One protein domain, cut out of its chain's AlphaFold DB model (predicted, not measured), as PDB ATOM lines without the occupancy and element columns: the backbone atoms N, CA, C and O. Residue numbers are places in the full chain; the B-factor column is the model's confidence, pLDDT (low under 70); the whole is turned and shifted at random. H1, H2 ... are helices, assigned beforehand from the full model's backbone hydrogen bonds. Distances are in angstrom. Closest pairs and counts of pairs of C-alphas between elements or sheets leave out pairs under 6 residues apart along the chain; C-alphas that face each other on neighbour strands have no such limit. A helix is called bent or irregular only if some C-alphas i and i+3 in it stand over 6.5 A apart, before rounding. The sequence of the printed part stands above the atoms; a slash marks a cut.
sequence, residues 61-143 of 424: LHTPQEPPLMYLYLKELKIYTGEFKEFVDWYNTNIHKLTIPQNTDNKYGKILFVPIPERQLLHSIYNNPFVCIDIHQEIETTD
ATOM      1  N   LEU A  61       5.044  12.234  -0.906       95.88
ATOM      2  CA  LEU A  61       4.149  11.220  -1.463       95.88
ATOM      3  C   LEU A  61       4.347   9.852  -0.811       95.88
ATOM      4  O   LEU A  61       3.387   9.098  -0.680       95.88
ATOM      5  N   HIS A  62       5.577   9.530  -0.412       96.56
ATOM      6  CA  HIS A  62       5.917   8.258   0.225       96.56
ATOM      7  C   HIS A  62       7.179   8.375   1.089       96.56
ATOM      8  O   HIS A  62       7.744   9.456   1.268       96.56
ATOM      9  N   THR A  63       7.603   7.273   1.704       96.88
ATOM     10  CA  THR A  63       8.788   7.244   2.570       96.88
ATOM     11  C   THR A  63      10.086   7.066   1.767       96.88
ATOM     12  O   THR A  63      10.054   6.497   0.674       96.88
ATOM     13  N   PRO A  64      11.252   7.492   2.296       95.25
ATOM     14  CA  PRO A  64      12.553   7.262   1.656       95.25
ATOM     15  C   PRO A  64      12.910   5.790   1.402       95.25
ATOM     16  O   PRO A  64      13.782   5.513   0.583       95.25
ATOM     17  N   GLN A  65      12.281   4.856   2.124       95.50
ATOM     18  CA  GLN A  65      12.480   3.412   1.967       95.50
ATOM     19  C   GLN A  65      11.732   2.844   0.755       95.50
ATOM     20  O   GLN A  65      12.080   1.766   0.272       95.50
ATOM     21  N   GLU A  66      10.713   3.549   0.272       96.81
ATOM     22  CA  GLU A  66       9.960   3.171  -0.917       96.81
ATOM     23  C   GLU A  66      10.687   3.648  -2.179       96.81
ATOM     24  O   GLU A  66      11.315   4.710  -2.169       96.81
ATOM     25  N   PRO A  67      10.643   2.871  -3.273       96.94
ATOM     26  CA  PRO A  67      11.289   3.269  -4.513       96.94
ATOM     27  C   PRO A  67      10.534   4.433  -5.183       96.94
ATOM     28  O   PRO A  67       9.339   4.598  -4.931       96.94
ATOM     29  N   PRO A  68      11.191   5.175  -6.092       96.75
ATOM     30  CA  PRO A  68      10.582   6.302  -6.778       96.75
ATOM     31  C   PRO A  68       9.344   5.882  -7.564       96.75
ATOM     32  O   PRO A  68       9.311   4.798  -8.165       96.75
ATOM     33  N   LEU A  69       8.359   6.768  -7.660       96.44
ATOM     34  CA  LEU A  69       7.115   6.491  -8.383       96.44
ATOM     35  C   LEU A  69       7.369   6.141  -9.852       96.44
ATOM     36  O   LEU A  69       6.689   5.276 -10.403       96.44
ATOM     37  N   MET A  70       8.387   6.743 -10.475       96.12
ATOM     38  CA  MET A  70       8.775   6.432 -11.853       96.12
ATOM     39  C   MET A  70       9.239   4.974 -12.028       96.12
ATOM     40  O   MET A  70       8.916   4.343 -13.034       96.12
ATOM     41  N   TYR A  71       9.941   4.398 -11.044       97.25
ATOM     42  CA  TYR A  71      10.301   2.973 -11.067       97.25
ATOM     43  C   TYR A  71       9.051   2.097 -11.030       97.25
ATOM     44  O   TYR A  71       8.897   1.186 -11.846       97.25
ATOM     45  N   LEU A  72       8.145   2.394 -10.095       97.31
ATOM     46  CA  LEU A  72       6.912   1.634  -9.917       97.31
ATOM     47  C   LEU A  72       6.027   1.706 -11.167       97.31
ATOM     48  O   LEU A  72       5.512   0.683 -11.619       97.31
ATOM     49  N   TYR A  73       5.931   2.889 -11.772       96.50
ATOM     50  CA  TYR A  73       5.175   3.124 -12.994       96.50
ATOM     51  C   TYR A  73       5.723   2.330 -14.186       96.50
ATOM     52  O   TYR A  73       4.988   1.582 -14.832       96.50
ATOM     53  N   LEU A  74       7.030   2.430 -14.458       95.81
ATOM     54  CA  LEU A  74       7.653   1.721 -15.580       95.81
ATOM     55  C   LEU A  74       7.644   0.197 -15.392       95.81
ATOM     56  O   LEU A  74       7.567  -0.539 -16.381       95.81
ATOM     57  N   LYS A  75       7.671  -0.274 -14.138       96.12
ATOM     58  CA  LYS A  75       7.515  -1.692 -13.802       96.12
ATOM     59  C   LYS A  75       6.104  -2.197 -14.076       96.12
ATOM     60  O   LYS A  75       5.946  -3.263 -14.671       96.12
ATOM     61  N   GLU A  76       5.082  -1.425 -13.717       95.88
ATOM     62  CA  GLU A  76       3.685  -1.787 -13.983       95.88
ATOM     63  C   GLU A  76       3.368  -1.807 -15.486       95.88
ATOM     64  O   GLU A  76       2.682  -2.711 -15.962       95.88
ATOM     65  N   LEU A  77       3.955  -0.887 -16.258       95.19
ATOM     66  CA  LEU A  77       3.860  -0.877 -17.722       95.19
ATOM     67  C   LEU A  77       4.694  -1.966 -18.419       95.19
ATOM     68  O   LEU A  77       4.646  -2.073 -19.643       95.19
ATOM     69  N   LYS A  78       5.474  -2.762 -17.673       95.75
ATOM     70  CA  LYS A  78       6.428  -3.755 -18.207       95.75
ATOM     71  C   LYS A  78       7.472  -3.162 -19.165       95.75
ATOM     72  O   LYS A  78       8.035  -3.883 -19.984       95.75
ATOM     73  N   ILE A  79       7.752  -1.861 -19.051       94.81
ATOM     74  CA  ILE A  79       8.846  -1.194 -19.775       94.81
ATOM     75  C   ILE A  79      10.188  -1.547 -19.121       94.81
ATOM     76  O   ILE A  79      11.204  -1.664 -19.802       94.81
ATOM     77  N   TYR A  80      10.182  -1.760 -17.804       96.25
ATOM     78  CA  TYR A  80      11.336  -2.208 -17.037       96.25
ATOM     79  C   TYR A  80      10.944  -3.364 -16.114       96.25
ATOM     80  O   TYR A  80       9.945  -3.284 -15.408       96.25
ATOM     81  N   THR A  81      11.723  -4.445 -16.090       96.19
ATOM     82  CA  THR A  81      11.407  -5.642 -15.284       96.19
ATOM     83  C   THR A  81      12.477  -5.993 -14.255       96.19
ATOM     84  O   THR A  81      12.288  -6.946 -13.505       96.19
ATOM     85  N   GLY A  82      13.591  -5.255 -14.221       96.25
ATOM     86  CA  GLY A  82      14.718  -5.528 -13.330       96.25
ATOM     87  C   GLY A  82      14.493  -5.084 -11.884       96.25
ATOM     88  O   GLY A  82      13.417  -4.611 -11.492       96.25
ATOM     89  N   GLU A  83      15.552  -5.207 -11.090       96.50
ATOM     90  CA  GLU A  83      15.559  -4.780  -9.691       96.50
ATOM     91  C   GLU A  83      15.740  -3.264  -9.557       96.50
ATOM     92  O   GLU A  83      16.277  -2.595 -10.447       96.50
ATOM     93  N   PHE A  84      15.319  -2.704  -8.418       94.44
ATOM     94  CA  PHE A  84      15.412  -1.258  -8.174       94.44
ATOM     95  C   PHE A  84      16.863  -0.748  -8.193       94.44
ATOM     96  O   PHE A  84      17.143   0.332  -8.706       94.44
ATOM     97  N   LYS A  85      17.811  -1.544  -7.685       90.94
ATOM     98  CA  LYS A  85      19.234  -1.172  -7.684       90.94
ATOM     99  C   LYS A  85      19.770  -0.949  -9.102       90.94
ATOM    100  O   LYS A  85      20.520  -0.008  -9.327       90.94
ATOM    101  N   GLU A  86      19.366  -1.799 -10.038       93.69
ATOM    102  CA  GLU A  86      19.743  -1.721 -11.455       93.69
ATOM    103  C   GLU A  86      18.963  -0.619 -12.185       93.69
ATOM    104  O   GLU A  86      19.467  -0.014 -13.133       93.69
ATOM    105  N   PHE A  87      17.754  -0.306 -11.705       95.00
ATOM    106  CA  PHE A  87      16.888   0.697 -12.311       95.00
ATOM    107  C   PHE A  87      17.522   2.082 -12.304       95.00
ATOM    108  O   PHE A  87      17.373   2.807 -13.278       95.00
ATOM    109  N   VAL A  88      18.229   2.461 -11.239       92.06
ATOM    110  CA  VAL A  88      18.838   3.795 -11.137       92.06
ATOM    111  C   VAL A  88      19.825   4.036 -12.281       92.06
ATOM    112  O   VAL A  88      19.749   5.060 -12.964       92.06
ATOM    113  N   ASP A  89      20.718   3.077 -12.525       90.44
ATOM    114  CA  ASP A  89      21.716   3.176 -13.590       90.44
ATOM    115  C   ASP A  89      21.056   3.052 -14.970       90.44
ATOM    116  O   ASP A  89      21.348   3.843 -15.875       90.44
ATOM    117  N   TRP A  90      20.101   2.125 -15.125       94.19
ATOM    118  CA  TRP A  90      19.332   1.963 -16.359       94.19
ATOM    119  C   TRP A  90      18.558   3.235 -16.724       94.19
ATOM    120  O   TRP A  90      18.657   3.708 -17.857       94.19
ATOM    121  N   TYR A  91      17.826   3.819 -15.779       94.25
ATOM    122  CA  TYR A  91      16.978   4.986 -15.999       94.25
ATOM    123  C   TYR A  91      17.817   6.197 -16.389       94.25
ATOM    124  O   TYR A  91      17.584   6.787 -17.439       94.25
ATOM    125  N   ASN A  92      18.859   6.522 -15.619       90.00
ATOM    126  CA  ASN A  92      19.724   7.668 -15.917       90.00
ATOM    127  C   ASN A  92      20.456   7.515 -17.265       90.00
ATOM    128  O   ASN A  92      20.728   8.506 -17.945       90.00
ATOM    129  N   THR A  93      20.747   6.279 -17.680       89.12
ATOM    130  CA  THR A  93      21.345   5.978 -18.989       89.12
ATOM    131  C   THR A  93      20.329   6.101 -20.125       89.12
ATOM    132  O   THR A  93      20.689   6.528 -21.217       89.12
ATOM    133  N   ASN A  94      19.055   5.770 -19.897       91.94
ATOM    134  CA  ASN A  94      18.057   5.661 -20.964       91.94
ATOM    135  C   ASN A  94      17.039   6.806 -21.019       91.94
ATOM    136  O   ASN A  94      16.376   6.927 -22.044       91.94
ATOM    137  N   ILE A  95      16.929   7.669 -20.004       90.94
ATOM    138  CA  ILE A  95      15.859   8.680 -19.874       90.94
ATOM    139  C   ILE A  95      15.659   9.538 -21.132       90.94
ATOM    140  O   ILE A  95      14.534   9.762 -21.558       90.94
ATOM    141  N   HIS A  96      16.741   9.931 -21.803       86.62
ATOM    142  CA  HIS A  96      16.701  10.727 -23.035       86.62
ATOM    143  C   HIS A  96      16.123   9.990 -24.261       86.62
ATOM    144  O   HIS A  96      15.810  10.626 -25.264       86.62
ATOM    145  N   LYS A  97      16.011   8.657 -24.203       88.62
ATOM    146  CA  LYS A  97      15.417   7.789 -25.237       88.62
ATOM    147  C   LYS A  97      14.028   7.287 -24.848       88.62
ATOM    148  O   LYS A  97      13.332   6.724 -25.691       88.62
ATOM    149  N   LEU A  98      13.643   7.422 -23.580       88.19
ATOM    150  CA  LEU A  98      12.375   6.899 -23.097       88.19
ATOM    151  C   LEU A  98      11.236   7.795 -23.579       88.19
ATOM    152  O   LEU A  98      11.158   8.971 -23.245       88.19
ATOM    153  N   THR A  99      10.311   7.203 -24.329       87.75
ATOM    154  CA  THR A  99       8.971   7.768 -24.489       87.75
ATOM    155  C   THR A  99       8.119   7.194 -23.372       87.75
ATOM    156  O   THR A  99       7.689   6.046 -23.456       87.75
ATOM    157  N   ILE A 100       7.946   7.955 -22.294       86.94
ATOM    158  CA  ILE A 100       7.155   7.523 -21.141       86.94
ATOM    159  C   ILE A 100       5.676   7.704 -21.503       86.94
ATOM    160  O   ILE A 100       5.249   8.841 -21.714       86.94
ATOM    161  N   PRO A 101       4.876   6.623 -21.615       88.56
ATOM    162  CA  PRO A 101       3.453   6.765 -21.888       88.56
ATOM    163  C   PRO A 101       2.806   7.579 -20.771       88.56
ATOM    164  O   PRO A 101       3.083   7.325 -19.603       88.56
ATOM    165  N   GLN A 102       1.926   8.520 -21.099       87.88
ATOM    166  CA  GLN A 102       1.170   9.292 -20.104       87.88
ATOM    167  C   GLN A 102      -0.175   8.610 -19.813       87.88
ATOM    168  O   GLN A 102      -1.240   9.177 -20.033       87.88
ATOM    169  N   ASN A 103      -0.131   7.346 -19.380       86.69
ATOM    170  CA  ASN A 103      -1.326   6.582 -19.037       86.69
ATOM    171  C   ASN A 103      -1.808   6.967 -17.632       86.69
ATOM    172  O   ASN A 103      -1.229   6.556 -16.627       86.69
ATOM    173  N   THR A 104      -2.886   7.743 -17.568       85.12
ATOM    174  CA  THR A 104      -3.471   8.249 -16.321       85.12
ATOM    175  C   THR A 104      -4.457   7.281 -15.658       85.12
ATOM    176  O   THR A 104      -4.850   7.527 -14.517       85.12
ATOM    177  N   ASP A 105      -4.808   6.165 -16.310       89.19
ATOM    178  CA  ASP A 105      -5.641   5.105 -15.718       89.19
ATOM    179  C   ASP A 105      -4.849   4.261 -14.706       89.19
ATOM    180  O   ASP A 105      -5.404   3.646 -13.794       89.19
ATOM    181  N   ASN A 106      -3.521   4.256 -14.841       91.19
ATOM    182  CA  ASN A 106      -2.601   3.647 -13.893       91.19
ATOM    183  C   ASN A 106      -2.496   4.493 -12.609       91.19
ATOM    184  O   ASN A 106      -2.349   5.714 -12.674       91.19
ATOM    185  N   LYS A 107      -2.484   3.857 -11.429       93.75
ATOM    186  CA  LYS A 107      -2.436   4.576 -10.140       93.75
ATOM    187  C   LYS A 107      -1.202   5.480  -9.982       93.75
ATOM    188  O   LYS A 107      -1.329   6.576  -9.446       93.75
ATOM    189  N   TYR A 108      -0.031   5.052 -10.456       93.38
ATOM    190  CA  TYR A 108       1.198   5.848 -10.437       93.38
ATOM    191  C   TYR A 108       1.191   6.896 -11.546       93.38
ATOM    192  O   TYR A 108       1.566   8.037 -11.299       93.38
ATOM    193  N   GLY A 109       0.699   6.546 -12.737       90.75
ATOM    194  CA  GLY A 109       0.553   7.485 -13.849       90.75
ATOM    195  C   GLY A 109      -0.375   8.653 -13.506       90.75
ATOM    196  O   GLY A 109      -0.075   9.800 -13.828       90.75
ATOM    197  N   LYS A 110      -1.445   8.398 -12.746       91.56
ATOM    198  CA  LYS A 110      -2.306   9.448 -12.198       91.56
ATOM    199  C   LYS A 110      -1.525  10.417 -11.307       91.56
ATOM    200  O   LYS A 110      -1.677  11.620 -11.452       91.56
ATOM    201  N   ILE A 111      -0.663   9.917 -10.424       90.81
ATOM    202  CA  ILE A 111       0.144  10.770  -9.536       90.81
ATOM    203  C   ILE A 111       1.209  11.541 -10.334       90.81
ATOM    204  O   ILE A 111       1.398  12.736 -10.113       90.81
ATOM    205  N   LEU A 112       1.878  10.871 -11.276       89.50
ATOM    206  CA  LEU A 112       3.006  11.402 -12.047       89.50
ATOM    207  C   LEU A 112       2.616  12.362 -13.171       89.50
ATOM    208  O   LEU A 112       3.446  13.180 -13.559       89.50
ATOM    209  N   PHE A 113       1.399  12.258 -13.718       88.81
ATOM    210  CA  PHE A 113       1.002  12.996 -14.925       88.81
ATOM    211  C   PHE A 113      -0.327  13.740 -14.813       88.81
ATOM    212  O   PHE A 113      -0.629  14.526 -15.709       88.81
ATOM    213  N   VAL A 114      -1.113  13.545 -13.748       88.06
ATOM    214  CA  VAL A 114      -2.286  14.391 -13.479       88.06
ATOM    215  C   VAL A 114      -1.893  15.443 -12.445       88.06
ATOM    216  O   VAL A 114      -1.653  15.092 -11.287       88.06
ATOM    217  N   PRO A 115      -1.825  16.729 -12.834       82.69
ATOM    218  CA  PRO A 115      -1.492  17.797 -11.912       82.69
ATOM    219  C   PRO A 115      -2.497  17.865 -10.767       82.69
ATOM    220  O   PRO A 115      -3.683  18.118 -10.977       82.69
ATOM    221  N   ILE A 116      -2.015  17.658  -9.547       84.75
ATOM    222  CA  ILE A 116      -2.724  18.068  -8.334       84.75
ATOM    223  C   ILE A 116      -2.306  19.522  -8.084       84.75
ATOM    224  O   ILE A 116      -1.115  19.806  -8.252       84.75
ATOM    225  N   PRO A 117      -3.219  20.440  -7.712       85.00
ATOM    226  CA  PRO A 117      -2.903  21.864  -7.587       85.00
ATOM    227  C   PRO A 117      -1.617  22.158  -6.805       85.00
ATOM    228  O   PRO A 117      -0.800  22.948  -7.262       85.00
ATOM    229  N   GLU A 118      -1.369  21.446  -5.699       83.56
ATOM    230  CA  GLU A 118      -0.178  21.665  -4.863       83.56
ATOM    231  C   GLU A 118       1.143  21.240  -5.531       83.56
ATOM    232  O   GLU A 118       2.211  21.674  -5.115       83.56
ATOM    233  N   ARG A 119       1.111  20.371  -6.551       88.56
ATOM    234  CA  ARG A 119       2.315  19.803  -7.195       88.56
ATOM    235  C   ARG A 119       2.434  20.131  -8.680       88.56
ATOM    236  O   ARG A 119       3.405  19.700  -9.294       88.56
ATOM    237  N   GLN A 120       1.512  20.910  -9.246       89.25
ATOM    238  CA  GLN A 120       1.408  21.154 -10.690       89.25
ATOM    239  C   GLN A 120       2.736  21.553 -11.353       89.25
ATOM    240  O   GLN A 120       3.048  21.079 -12.444       89.25
ATOM    241  N   LEU A 121       3.540  22.397 -10.704       86.38
ATOM    242  CA  LEU A 121       4.842  22.817 -11.235       86.38
ATOM    243  C   LEU A 121       5.887  21.690 -11.204       86.38
ATOM    244  O   LEU A 121       6.681  21.558 -12.139       86.38
ATOM    245  N   LEU A 122       5.853  20.835 -10.179       89.88
ATOM    246  CA  LEU A 122       6.744  19.681 -10.044       89.88
ATOM    247  C   LEU A 122       6.439  18.592 -11.083       89.88
ATOM    248  O   LEU A 122       7.334  17.828 -11.432       89.88
ATOM    249  N   HIS A 123       5.229  18.542 -11.652       88.19
ATOM    250  CA  HIS A 123       4.904  17.598 -12.732       88.19
ATOM    251  C   HIS A 123       5.781  17.778 -13.977       88.19
ATOM    252  O   HIS A 123       6.104  16.799 -14.653       88.19
ATOM    253  N   SER A 124       6.236  19.005 -14.258       87.75
ATOM    254  CA  SER A 124       7.157  19.280 -15.373       87.75
ATOM    255  C   SER A 124       8.504  18.550 -15.234       87.75
ATOM    256  O   SER A 124       9.161  18.253 -16.231       87.75
ATOM    257  N   ILE A 125       8.887  18.195 -14.005       90.50
ATOM    258  CA  ILE A 125      10.168  17.577 -13.654       90.50
ATOM    259  C   ILE A 125      10.205  16.095 -14.016       90.50
ATOM    260  O   ILE A 125      11.255  15.590 -14.418       90.50
ATOM    261  N   TYR A 126       9.071  15.398 -13.927       89.88
ATOM    262  CA  TYR A 126       8.984  13.975 -14.270       89.88
ATOM    263  C   TYR A 126       9.153  13.710 -15.765       89.88
ATOM    264  O   TYR A 126       9.660  12.660 -16.150       89.88
ATOM    265  N   ASN A 127       8.777  14.680 -16.600       86.69
ATOM    266  CA  ASN A 127       8.936  14.614 -18.053       86.69
ATOM    267  C   ASN A 127      10.250  15.242 -18.542       86.69
ATOM    268  O   ASN A 127      10.494  15.296 -19.747       86.69
ATOM    269  N   ASN A 128      11.092  15.747 -17.636       91.19
ATOM    270  CA  ASN A 128      12.329  16.417 -18.001       91.19
ATOM    271  C   ASN A 128      13.484  15.399 -18.112       91.19
ATOM    272  O   ASN A 128      13.941  14.890 -17.086       91.19
ATOM    273  N   PRO A 129      14.022  15.133 -19.320       91.06
ATOM    274  CA  PRO A 129      15.057  14.117 -19.518       91.06
ATOM    275  C   PRO A 129      16.418  14.502 -18.915       91.06
ATOM    276  O   PRO A 129      17.332  13.679 -18.869       91.06
ATOM    277  N   PHE A 130      16.582  15.749 -18.466       92.31
ATOM    278  CA  PHE A 130      17.794  16.214 -17.798       92.31
ATOM    279  C   PHE A 130      17.767  15.953 -16.289       92.31
ATOM    280  O   PHE A 130      18.831  15.994 -15.666       92.31
ATOM    281  N   VAL A 131      16.595  15.656 -15.715       93.44
ATOM    282  CA  VAL A 131      16.426  15.411 -14.282       93.44
ATOM    283  C   VAL A 131      16.544  13.919 -13.995       93.44
ATOM    284  O   VAL A 131      15.806  13.084 -14.507       93.44
ATOM    285  N   CYS A 132      17.516  13.587 -13.165       93.94
ATOM    286  CA  CYS A 132      17.832  12.230 -12.748       93.94
ATOM    287  C   CYS A 132      16.944  11.745 -11.595       93.94
ATOM    288  O   CYS A 132      16.329  12.522 -10.862       93.94
ATOM    289  N   ILE A 133      16.895  10.422 -11.439       95.38
ATOM    290  CA  ILE A 133      15.941   9.749 -10.550       95.38
ATOM    291  C   ILE A 133      16.157  10.032  -9.054       95.38
ATOM    292  O   ILE A 133      15.220   9.950  -8.270       95.38
ATOM    293  N   ASP A 134      17.374  10.385  -8.643       94.81
ATOM    294  CA  ASP A 134      17.698  10.809  -7.275       94.81
ATOM    295  C   ASP A 134      16.976  12.110  -6.894       94.81
ATOM    296  O   ASP A 134      16.497  12.242  -5.770       94.81
ATOM    297  N   ILE A 135      16.838  13.039  -7.843       96.12
ATOM    298  CA  ILE A 135      16.065  14.272  -7.655       96.12
ATOM    299  C   ILE A 135      14.575  13.953  -7.547       96.12
ATOM    300  O   ILE A 135      13.901  14.485  -6.666       96.12
ATOM    301  N   HIS A 136      14.062  13.063  -8.406       95.94
ATOM    302  CA  HIS A 136      12.669  12.601  -8.328       95.94
ATOM    303  C   HIS A 136      12.381  11.977  -6.959       95.94
ATOM    304  O   HIS A 136      11.436  12.390  -6.293       95.94
ATOM    305  N   GLN A 137      13.250  11.080  -6.490       96.50
ATOM    306  CA  GLN A 137      13.122  10.453  -5.175       96.50
ATOM    307  C   GLN A 137      13.097  11.486  -4.039       96.50
ATOM    308  O   GLN A 137      12.284  11.379  -3.124       96.50
ATOM    309  N   GLU A 138      13.972  12.495  -4.060       96.56
ATOM    310  CA  GLU A 138      13.991  13.516  -3.002       96.56
ATOM    311  C   GLU A 138      12.684  14.324  -2.983       96.56
ATOM    312  O   GLU A 138      12.112  14.530  -1.909       96.56
ATOM    313  N   ILE A 139      12.177  14.703  -4.167       96.75
ATOM    314  CA  ILE A 139      10.895  15.406  -4.358       96.75
ATOM    315  C   ILE A 139       9.705  14.588  -3.837       96.75
ATOM    316  O   ILE A 139       8.711  15.136  -3.349       96.75
ATOM    317  N   GLU A 140       9.770  13.270  -3.970       96.81
ATOM    318  CA  GLU A 140       8.694  12.361  -3.576       96.81
ATOM    319  C   GLU A 140       8.720  12.023  -2.087       96.81
ATOM    320  O   GLU A 140       7.671  11.734  -1.514       96.81
ATOM    321  N   THR A 141       9.885  12.076  -1.444       97.06
ATOM    322  CA  THR A 141      10.079  11.506  -0.098       97.06
ATOM    323  C   THR A 141      10.274  12.524   1.012       97.06
ATOM    324  O   THR A 141      10.355  12.161   2.191       97.06
ATOM    325  N   THR A 142      10.297  13.805   0.655       97.06
ATOM    326  CA  THR A 142      10.515  14.903   1.591       97.06
ATOM    327  C   THR A 142       9.394  15.925   1.480       97.06
ATOM    328  O   THR A 142       8.943  16.241   0.382       97.06
ATOM    329  N   ASP A 143       8.956  16.452   2.622       97.19
ATOM    330  CA  ASP A 143       8.105  17.635   2.642       97.19
ATOM    331  C   ASP A 143       8.884  18.835   2.077       97.19
ATOM    332  O   ASP A 143      10.070  19.035   2.368       97.19
TER     333      ASP A 143
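This is residues 61 to 143 of the 424 residues of an uncharacterized protein of viral metagenome (UniProt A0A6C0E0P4). Five short helices joined by loops make a loosely closed ring, in the order H1, H2, H5, H4, H3 round it, with few contacts between neighbours. The link from H2 to H3, residues 98 to 106, crosses one side of this ring, and residues 61 to 68, before H1, run along its edge. The printed part has 83 residues with five named helices, H1 to H5, and no named strand; the class is all helix. It is compact, with a radius of gyration of the C-alphas of 11.9 A, and spans 32 by 25 by 23 A.

H1, residues 69 to 76, is close to but not clearly touching H2, residues 84 to 97, about perpendicular at 88 degrees; their closest C-alphas, of Tyr 71 and Phe 87, are 7.1 A apart. H1 touches H3, residues 107 to 113, at a steep tilt of 52 degrees, opposite ways; the closest C-alphas, of Tyr 73 and Tyr 108, are 5.5 A apart. H3 only just touches H4, residues 123 to 126, with 3 pairs of C-alphas within 8 A, the closest being those of Phe 113 and His 123 at 6.4 A. H2, with residues 88 to 92 alone, only just touches H5, residues 133 to 141, with 3 such pairs; the closest, Val 88 and Ile 133, are 6.6 A apart. H2 and H4 are apart. Every O i to N i+4 pair is within hydrogen-bond range in H1 and H5, against 7 of 10 in H2 and 2 of 3 in H3; H4 is too short for one.

H1 begins at C-alpha 69, (7.115, 6.491, -8.383), and is 10.6 A long. H2 is 19.3 A long and irregular, with C-alphas 93 and 96 7.8 A apart. H3 measures 10.3 A, H4 5.7 A and H5 12.1 A, ending at C-alpha 141, (10.079, 11.506, -0.098).

The C-alphas of Gly 82 and Pro 117, the two farthest apart, are 33.1 A apart. The printed part has no cut, and its four links between helices are short. Mean pLDDT of the printed part is 92.4, and no printed residue is under 70.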